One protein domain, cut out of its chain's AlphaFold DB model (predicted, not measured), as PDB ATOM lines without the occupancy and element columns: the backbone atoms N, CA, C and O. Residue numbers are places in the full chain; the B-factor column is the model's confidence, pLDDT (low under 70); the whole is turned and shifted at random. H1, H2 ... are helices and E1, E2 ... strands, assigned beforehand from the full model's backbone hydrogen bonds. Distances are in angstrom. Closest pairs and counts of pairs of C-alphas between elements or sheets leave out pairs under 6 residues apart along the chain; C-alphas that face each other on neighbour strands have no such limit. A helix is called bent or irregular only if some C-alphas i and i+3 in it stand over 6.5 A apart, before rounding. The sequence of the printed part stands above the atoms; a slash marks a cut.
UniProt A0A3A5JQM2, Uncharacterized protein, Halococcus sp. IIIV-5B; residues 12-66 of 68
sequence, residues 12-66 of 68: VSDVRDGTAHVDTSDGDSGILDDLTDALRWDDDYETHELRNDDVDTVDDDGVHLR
ATOM      1  N   VAL A  12      -7.935  -4.321  32.988       94.00
ATOM      2  CA  VAL A  12      -9.194  -3.567  33.105       94.00
ATOM      3  C   VAL A  12      -9.814  -3.909  34.459       94.00
ATOM      4  O   VAL A  12     -10.253  -5.041  34.665       94.00
ATOM      5  N   SER A  13      -9.813  -2.953  35.384       94.31
ATOM      6  CA  SER A  13     -10.303  -3.142  36.752       94.31
ATOM      7  C   SER A  13     -11.784  -2.807  36.892       94.31
ATOM      8  O   SER A  13     -12.457  -3.357  37.765       94.31
ATOM      9  N   ASP A  14     -12.312  -1.936  36.026       94.12
ATOM     10  CA  ASP A  14     -13.716  -1.535  36.058       94.12
ATOM     11  C   ASP A  14     -14.206  -0.976  34.714       94.12
ATOM     12  O   ASP A  14     -13.420  -0.526  33.879       94.12
ATOM     13  N   VAL A  15     -15.527  -0.958  34.514       92.81
ATOM     14  CA  VAL A  15     -16.171  -0.285  33.376       92.81
ATOM     15  C   VAL A  15     -17.321   0.569  33.897       92.81
ATOM     16  O   VAL A  15     -18.325   0.052  34.385       92.81
ATOM     17  N   ARG A  16     -17.195   1.892  33.759       90.00
ATOM     18  CA  ARG A  16     -18.176   2.876  34.240       90.00
ATOM     19  C   ARG A  16     -18.702   3.675  33.068       90.00
ATOM     20  O   ARG A  16     -17.917   4.220  32.308       90.00
ATOM     21  N   ASP A  17     -20.021   3.715  32.902       89.50
ATOM     22  CA  ASP A  17     -20.679   4.498  31.844       89.50
ATOM     23  C   ASP A  17     -20.168   4.196  30.417       89.50
ATOM     24  O   ASP A  17     -20.202   5.046  29.531       89.50
ATOM     25  N   GLY A  18     -19.712   2.960  30.178       86.50
ATOM     26  CA  GLY A  18     -19.132   2.536  28.896       86.50
ATOM     27  C   GLY A  18     -17.646   2.870  28.724       86.50
ATOM     28  O   GLY A  18     -17.074   2.551  27.683       86.50
ATOM     29  N   THR A  19     -17.019   3.454  29.743       89.62
ATOM     30  CA  THR A  19     -15.594   3.775  29.796       89.62
ATOM     31  C   THR A  19     -14.844   2.747  30.642       89.62
ATOM     32  O   THR A  19     -15.123   2.576  31.835       89.62
ATOM     33  N   ALA A  20     -13.862   2.077  30.040       93.62
ATOM     34  CA  ALA A  20     -12.979   1.159  30.749       93.62
ATOM     35  C   ALA A  20     -11.966   1.932  31.604       93.62
ATOM     36  O   ALA A  20     -11.420   2.944  31.174       93.62
ATOM     37  N   HIS A  21     -11.724   1.442  32.815       94.88
ATOM     38  CA  HIS A  21     -10.655   1.903  33.690       94.88
ATOM     39  C   HIS A  21      -9.621   0.789  33.826       94.88
ATOM     40  O   HIS A  21      -9.968  -0.364  34.099       94.88
ATOM     41  N   VAL A  22      -8.362   1.136  33.595       94.75
ATOM     42  CA  VAL A  22      -7.225   0.222  33.601       94.75
ATOM     43  C   VAL A  22      -6.395   0.496  34.834       94.75
ATOM     44  O   VAL A  22      -6.034   1.640  35.087       94.75
ATOM     45  N   ASP A  23      -6.118  -0.563  35.577       94.56
ATOM     46  CA  ASP A  23      -5.147  -0.589  36.656       94.56
ATOM     47  C   ASP A  23      -3.778  -1.002  36.095       94.56
ATOM     48  O   ASP A  23      -3.662  -2.031  35.412       94.56
ATOM     49  N   THR A  24      -2.770  -0.169  36.331       93.31
ATOM     50  CA  THR A  24      -1.399  -0.327  35.827       93.31
ATOM     51  C   THR A  24      -0.426  -0.839  36.888       93.31
ATOM     52  O   THR A  24       0.746  -1.030  36.571       93.31
ATOM     53  N   SER A  25      -0.876  -1.144  38.116       89.69
ATOM     54  CA  SER A  25       0.017  -1.566  39.209       89.69
ATOM     55  C   SER A  25       0.770  -2.868  38.912       89.69
ATOM     56  O   SER A  25       1.852  -3.104  39.447       89.69
ATOM     57  N   ASP A  26       0.187  -3.715  38.061       85.38
ATOM     58  CA  ASP A  26       0.749  -4.998  37.624       85.38
ATOM     59  C   ASP A  26       1.419  -4.926  36.233       85.38
ATOM     60  O   ASP A  26       1.801  -5.958  35.674       85.38
ATOM     61  N   GLY A  27       1.508  -3.733  35.636       81.81
ATOM     62  CA  GLY A  27       2.098  -3.505  34.317       81.81
ATOM     63  C   GLY A  27       3.626  -3.448  34.330       81.81
ATOM     64  O   GLY A  27       4.257  -3.215  35.362       81.81
ATOM     65  N   ASP A  28       4.243  -3.639  33.162       83.38
ATOM     66  CA  ASP A  28       5.688  -3.448  33.016       83.38
ATOM     67  C   ASP A  28       6.041  -1.950  33.039       83.38
ATOM     68  O   ASP A  28       5.704  -1.188  32.126       83.38
ATOM     69  N   SER A  29       6.746  -1.520  34.090       77.25
ATOM     70  CA  SER A  29       7.106  -0.115  34.302       77.25
ATOM     71  C   SER A  29       8.018   0.462  33.221       77.25
ATOM     72  O   SER A  29       8.030   1.675  33.038       77.25
ATOM     73  N   GLY A  30       8.764  -0.375  32.490       81.75
ATOM     74  CA  GLY A  30       9.618   0.090  31.398       81.75
ATOM     75  C   GLY A  30       8.834   0.573  30.178       81.75
ATOM     76  O   GLY A  30       9.341   1.400  29.431       81.75
ATOM     77  N   ILE A  31       7.615   0.068  29.989       84.00
ATOM     78  CA  ILE A  31       6.745   0.392  28.848       84.00
ATOM     79  C   ILE A  31       5.679   1.415  29.250       84.00
ATOM     80  O   ILE A  31       5.213   2.198  28.422       84.00
ATOM     81  N   LEU A  32       5.303   1.434  30.533       86.12
ATOM     82  CA  LEU A  32       4.323   2.376  31.064       86.12
ATOM     83  C   LEU A  32       4.742   3.839  30.888       86.12
ATOM     84  O   LEU A  32       3.859   4.651  30.657       86.12
ATOM     85  N   ASP A  33       6.031   4.180  30.952       86.38
ATOM     86  CA  ASP A  33       6.502   5.568  30.781       86.38
ATOM     87  C   ASP A  33       6.129   6.111  29.384       86.38
ATOM     88  O   ASP A  33       5.412   7.105  29.262       86.38
ATOM     89  N   ASP A  34       6.489   5.367  28.331       86.62
ATOM     90  CA  ASP A  34       6.185   5.720  26.938       86.62
ATOM     91  C   ASP A  34       4.666   5.730  26.666       86.62
ATOM     92  O   ASP A  34       4.141   6.607  25.970       86.62
ATOM     93  N   LEU A  35       3.929   4.767  27.232       89.19
ATOM     94  CA  LEU A  35       2.477   4.680  27.062       89.19
ATOM     95  C   LEU A  35       1.715   5.748  27.841       89.19
ATOM     96  O   LEU A  35       0.672   6.196  27.370       89.19
ATOM     97  N   THR A  36       2.206   6.168  29.005       89.75
ATOM     98  CA  THR A  36       1.546   7.190  29.825       89.75
ATOM     99  C   THR A  36       1.476   8.504  29.056       89.75
ATOM    100  O   THR A  36       0.400   9.095  28.940       89.75
ATOM    101  N   ASP A  37       2.573   8.889  28.401       90.31
ATOM    102  CA  ASP A  37       2.603  10.051  27.514       90.31
ATOM    103  C   ASP A  37       1.690   9.876  26.289       90.31
ATOM    104  O   ASP A  37       0.912  10.780  25.948       90.31
ATOM    105  N   ALA A  38       1.740   8.712  25.631       91.25
ATOM    106  CA  ALA A  38       0.953   8.438  24.427       91.25
ATOM    107  C   ALA A  38      -0.564   8.461  24.691       91.25
ATOM    108  O   ALA A  38      -1.326   9.093  23.949       91.25
ATOM    109  N   LEU A  39      -0.993   7.829  25.784       92.25
ATOM    110  CA  LEU A  39      -2.387   7.725  26.222       92.25
ATOM    111  C   LEU A  39      -2.852   8.968  26.995       92.25
ATOM    112  O   LEU A  39      -4.045   9.128  27.274       92.25
ATOM    113  N   ARG A  40      -1.928   9.893  27.296       91.75
ATOM    114  CA  ARG A  40      -2.145  11.073  28.149       91.75
ATOM    115  C   ARG A  40      -2.705  10.699  29.514       91.75
ATOM    116  O   ARG A  40      -3.624  11.353  30.020       91.75
ATOM    117  N   TRP A  41      -2.183   9.613  30.056       92.69
ATOM    118  CA  TRP A  41      -2.392   9.238  31.436       92.69
ATOM    119  C   TRP A  41      -1.539  10.130  32.331       92.69
ATOM    120  O   TRP A  41      -0.571  10.745  31.896       92.69
ATOM    121  N   ASP A  42      -1.988  10.277  33.564       89.12
ATOM    122  CA  ASP A  42      -1.318  11.080  34.576       89.12
ATOM    123  C   ASP A  42      -0.552  10.104  35.471       89.12
ATOM    124  O   ASP A  42      -1.181   9.241  36.083       89.12
ATOM    125  N   ASP A  43       0.778  10.190  35.480       85.88
ATOM    126  CA  ASP A  43       1.698   9.244  36.127       85.88
ATOM    127  C   ASP A  43       1.568   9.207  37.659       85.88
ATOM    128  O   ASP A  43       2.030   8.261  38.297       85.88
ATOM    129  N   ASP A  44       0.885  10.188  38.255       87.50
ATOM    130  CA  ASP A  44       0.586  10.223  39.688       87.50
ATOM    131  C   ASP A  44      -0.515   9.219  40.108       87.50
ATOM    132  O   ASP A  44      -0.777   9.046  41.306       87.50
ATOM    133  N   TYR A  45      -1.186   8.561  39.154       88.56
ATOM    134  CA  TYR A  45      -2.276   7.615  39.413       88.56
ATOM    135  C   TYR A  45      -1.950   6.207  38.905       88.56
ATOM    136  O   TYR A  45      -1.222   6.033  37.943       88.56
ATOM    137  N   GLU A  46      -2.536   5.186  39.532       90.50
ATOM    138  CA  GLU A  46      -2.409   3.779  39.093       90.50
ATOM    139  C   GLU A  46      -3.649   3.296  38.327       90.50
ATOM    140  O   GLU A  46      -3.720   2.160  37.871       90.50
ATOM    141  N   THR A  47      -4.683   4.137  38.230       94.25
ATOM    142  CA  THR A  47      -5.918   3.818  37.515       94.25
ATOM    143  C   THR A  47      -6.237   4.908  36.514       94.25
ATOM    144  O   THR A  47      -6.419   6.068  36.892       94.25
ATOM    145  N   HIS A  48      -6.397   4.520  35.254       94.06
ATOM    146  CA  HIS A  48      -6.610   5.459  34.163       94.06
ATOM    147  C   HIS A  48      -7.773   5.058  33.271       94.06
ATOM    148  O   HIS A  48      -8.098   3.884  33.110       94.06
ATOM    149  N   GLU A  49      -8.400   6.055  32.662       95.06
ATOM    150  CA  GLU A  49      -9.410   5.842  31.634       95.06
ATOM    151  C   GLU A  49      -8.759   5.347  30.335       95.06
ATOM    152  O   GLU A  49      -7.847   5.982  29.804       95.06
ATOM    153  N   LEU A  50      -9.277   4.247  29.786       94.50
ATOM    154  CA  LEU A  50      -8.915   3.757  28.462       94.50
ATOM    155  C   LEU A  50      -9.959   4.198  27.439       94.50
ATOM    156  O   LEU A  50     -11.132   3.814  27.513       94.50
ATOM    157  N   ARG A  51      -9.527   4.988  26.454       92.81
ATOM    158  CA  ARG A  51     -10.407   5.464  25.386       92.81
ATOM    159  C   ARG A  51     -10.506   4.411  24.295       92.81
ATOM    160  O   ARG A  51      -9.519   3.794  23.914       92.81
ATOM    161  N   ASN A  52     -11.698   4.263  23.722       91.25
ATOM    162  CA  ASN A  52     -11.914   3.341  22.601       91.25
ATOM    163  C   ASN A  52     -11.030   3.663  21.381       91.25
ATOM    164  O   ASN A  52     -10.713   2.760  20.617       91.25
ATOM    165  N   ASP A  53     -10.621   4.923  21.203       92.94
ATOM    166  CA  ASP A  53      -9.758   5.336  20.088       92.94
ATOM    167  C   ASP A  53      -8.325   4.784  20.190       92.94
ATOM    168  O   ASP A  53      -7.651   4.677  19.161       92.94
ATOM    169  N   ASP A  54      -7.903   4.402  21.400       93.69
ATOM    170  CA  ASP A  54      -6.582   3.855  21.727       93.69
ATOM    171  C   ASP A  54      -6.548   2.317  21.629       93.69
ATOM    172  O   ASP A  54      -5.480   1.704  21.662       93.69
ATOM    173  N   VAL A  55      -7.718   1.686  21.473       94.50
ATOM    174  CA  VAL A  55      -7.888   0.234  21.351       94.50
ATOM    175  C   VAL A  55      -7.840  -0.180  19.881       94.50
ATOM    176  O   VAL A  55      -8.522   0.401  19.035       94.50
ATOM    177  N   ASP A  56      -7.046  -1.203  19.576       96.00
ATOM    178  CA  ASP A  56      -7.004  -1.819  18.247       96.00
ATOM    179  C   ASP A  56      -8.001  -2.973  18.141       96.00
ATOM    180  O   ASP A  56      -8.869  -2.991  17.266       96.00
ATOM    181  N   THR A  57      -7.912  -3.921  19.076       95.94
ATOM    182  CA  THR A  57      -8.770  -5.106  19.106       95.94
ATOM    183  C   THR A  57      -9.058  -5.562  20.535       95.94
ATOM    184  O   THR A  57      -8.330  -5.254  21.480       95.94
ATOM    185  N   VAL A  58     -10.152  -6.305  20.684       94.75
ATOM    186  CA  VAL A  58     -10.519  -7.004  21.914       94.75
ATOM    187  C   VAL A  58     -10.759  -8.464  21.557       94.75
ATOM    188  O   VAL A  58     -11.587  -8.754  20.690       94.75
ATOM    189  N   ASP A  59     -10.044  -9.369  22.213       94.69
ATOM    190  CA  ASP A  59     -10.135 -10.811  21.998       94.69
ATOM    191  C   ASP A  59     -10.149 -11.596  23.321       94.69
ATOM    192  O   ASP A  59     -10.401 -11.040  24.394       94.69
ATOM    193  N   ASP A  60      -9.952 -12.911  23.217       94.00
ATOM    194  CA  ASP A  60     -10.004 -13.852  24.334       94.00
ATOM    195  C   ASP A  60      -8.898 -13.596  25.376       94.00
ATOM    196  O   ASP A  60      -9.089 -13.910  26.554       94.00
ATOM    197  N   ASP A  61      -7.765 -13.022  24.955       91.06
ATOM    198  CA  ASP A  61      -6.628 -12.705  25.820       91.06
ATOM    199  C   ASP A  61      -6.805 -11.325  26.470       91.06
ATOM    200  O   ASP A  61      -6.421 -11.111  27.626       91.06
ATOM    201  N   GLY A  62      -7.445 -10.387  25.767       92.62
ATOM    202  CA  GLY A  62      -7.941  -9.152  26.357       92.62
ATOM    203  C   GLY A  62      -7.986  -7.976  25.391       92.62
ATOM    204  O   GLY A  62      -8.315  -8.105  24.218       92.62
ATOM    205  N   VAL A  63      -7.712  -6.788  25.928       95.19
ATOM    206  CA  VAL A  63      -7.682  -5.535  25.165       95.19
ATOM    207  C   VAL A  63      -6.269  -5.280  24.657       95.19
ATOM    208  O   VAL A  63      -5.333  -5.278  25.463       95.19
ATOM    209  N   HIS A  64      -6.143  -5.024  23.358       95.44
ATOM    210  CA  HIS A  64      -4.885  -4.720  22.679       95.44
ATOM    211  C   HIS A  64      -4.884  -3.268  22.225       95.44
ATOM    212  O   HIS A  64      -5.825  -2.806  21.571       95.44
ATOM    213  N   LEU A  65      -3.838  -2.546  22.606       94.81
ATOM    214  CA  LEU A  65      -3.650  -1.155  22.239       94.81
ATOM    215  C   LEU A  65      -3.176  -1.016  20.793       94.81
ATOM    216  O   LEU A  65      -2.557  -1.911  20.216       94.81
ATOM    217  N   ARG A  66      -3.437   0.156  20.222       94.62
ATOM    218  CA  ARG A  66      -2.869   0.554  18.934       94.62
ATOM    219  C   ARG A  66      -1.371   0.803  19.055       94.62
ATOM    220  O   ARG A  66      -0.825   0.970  20.140       94.62
TER     221      ARG A  66
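AT A GLANCE: This is residues 12 to 66 of the 68 residues of an uncharacterized protein of Halococcus sp. IIIV-5B (UniProt A0A3A5JQM2). Three small parts stand at the corners of a triangle: a three-stranded sheet of E1, E2 and E3, the helix H1, and a separate hairpin of E4 and E5, with few backbone contacts between the three. The sheet's order is E1, E2, E3, and both it and the two-stranded sheet E4, E5 are antiparallel. The printed part has 55 residues, with one named helix and five named strands in the order E1, E2, H1, E3, E4, E5; the class is mixed, helices and strands. The whole is compact, with a radius of gyration of the C-alphas of 10.9 A, and rounded, spanning 25 by 21 by 20 A.

HOW THE PARTS SIT: In the larger sheet, E2, residues 19 to 23, is the inner strand, and E1, residues 12 to 16, and E3, residues 47 to 50, are the edge strands. E1 and E2 form a hairpin, their directions at 151 degrees, with N 16 and O 19 at 2.9 A and N 21 and O 14 at 2.8 A, both within hydrogen-bond range. E2 and E3 are antiparallel at 141 degrees, with N 22 and O 48 at 2.8 A, within hydrogen-bond range. H1, residues 29 to 39, is not on this sheet, but only just, with 4 pairs of C-alphas within 10 A. The closest C-alphas of H1 and E3 are those of Leu 39 and Leu 50, 8.0 A apart. In H1, 5 of 7 O i to N i+4 pairs are within hydrogen-bond range. E4, residues 55 to 58, and E5, residues 63 to 65, form the second hairpin, at 156 degrees, with N 56 and O 64 at 2.8 A, within hydrogen-bond range. H1 is apart from both E4 and E5. E1 and E5 are only just apart, their closest C-alphas at 8.3 A.

IN THESE COORDINATES: E1 begins at C-alpha 12, (-9.194, -3.567, 33.105), and is 11.1 A long; E2 is 13.2 A and E3 9.5 A. H1 begins at C-alpha 29, (7.106, -0.115, 34.302), and is 14.7 A long. It is neither bent nor irregular, but only just: C-alphas 30 and 33 are 6.3 A apart. E4 is 7.7 A long, and E5, 6.6 A long, ends at C-alpha 65, (-3.650, -1.155, 22.239).

THE WHOLE: The two C-alphas farthest apart, those of Asp 17 and Gly 30, are 30.6 A apart. The printed part has no cut. The link from H1 to E3, 7 residues, is short; the other four links are tight. The mean pLDDT of the printed part is 91.0, and no printed residue is under 70.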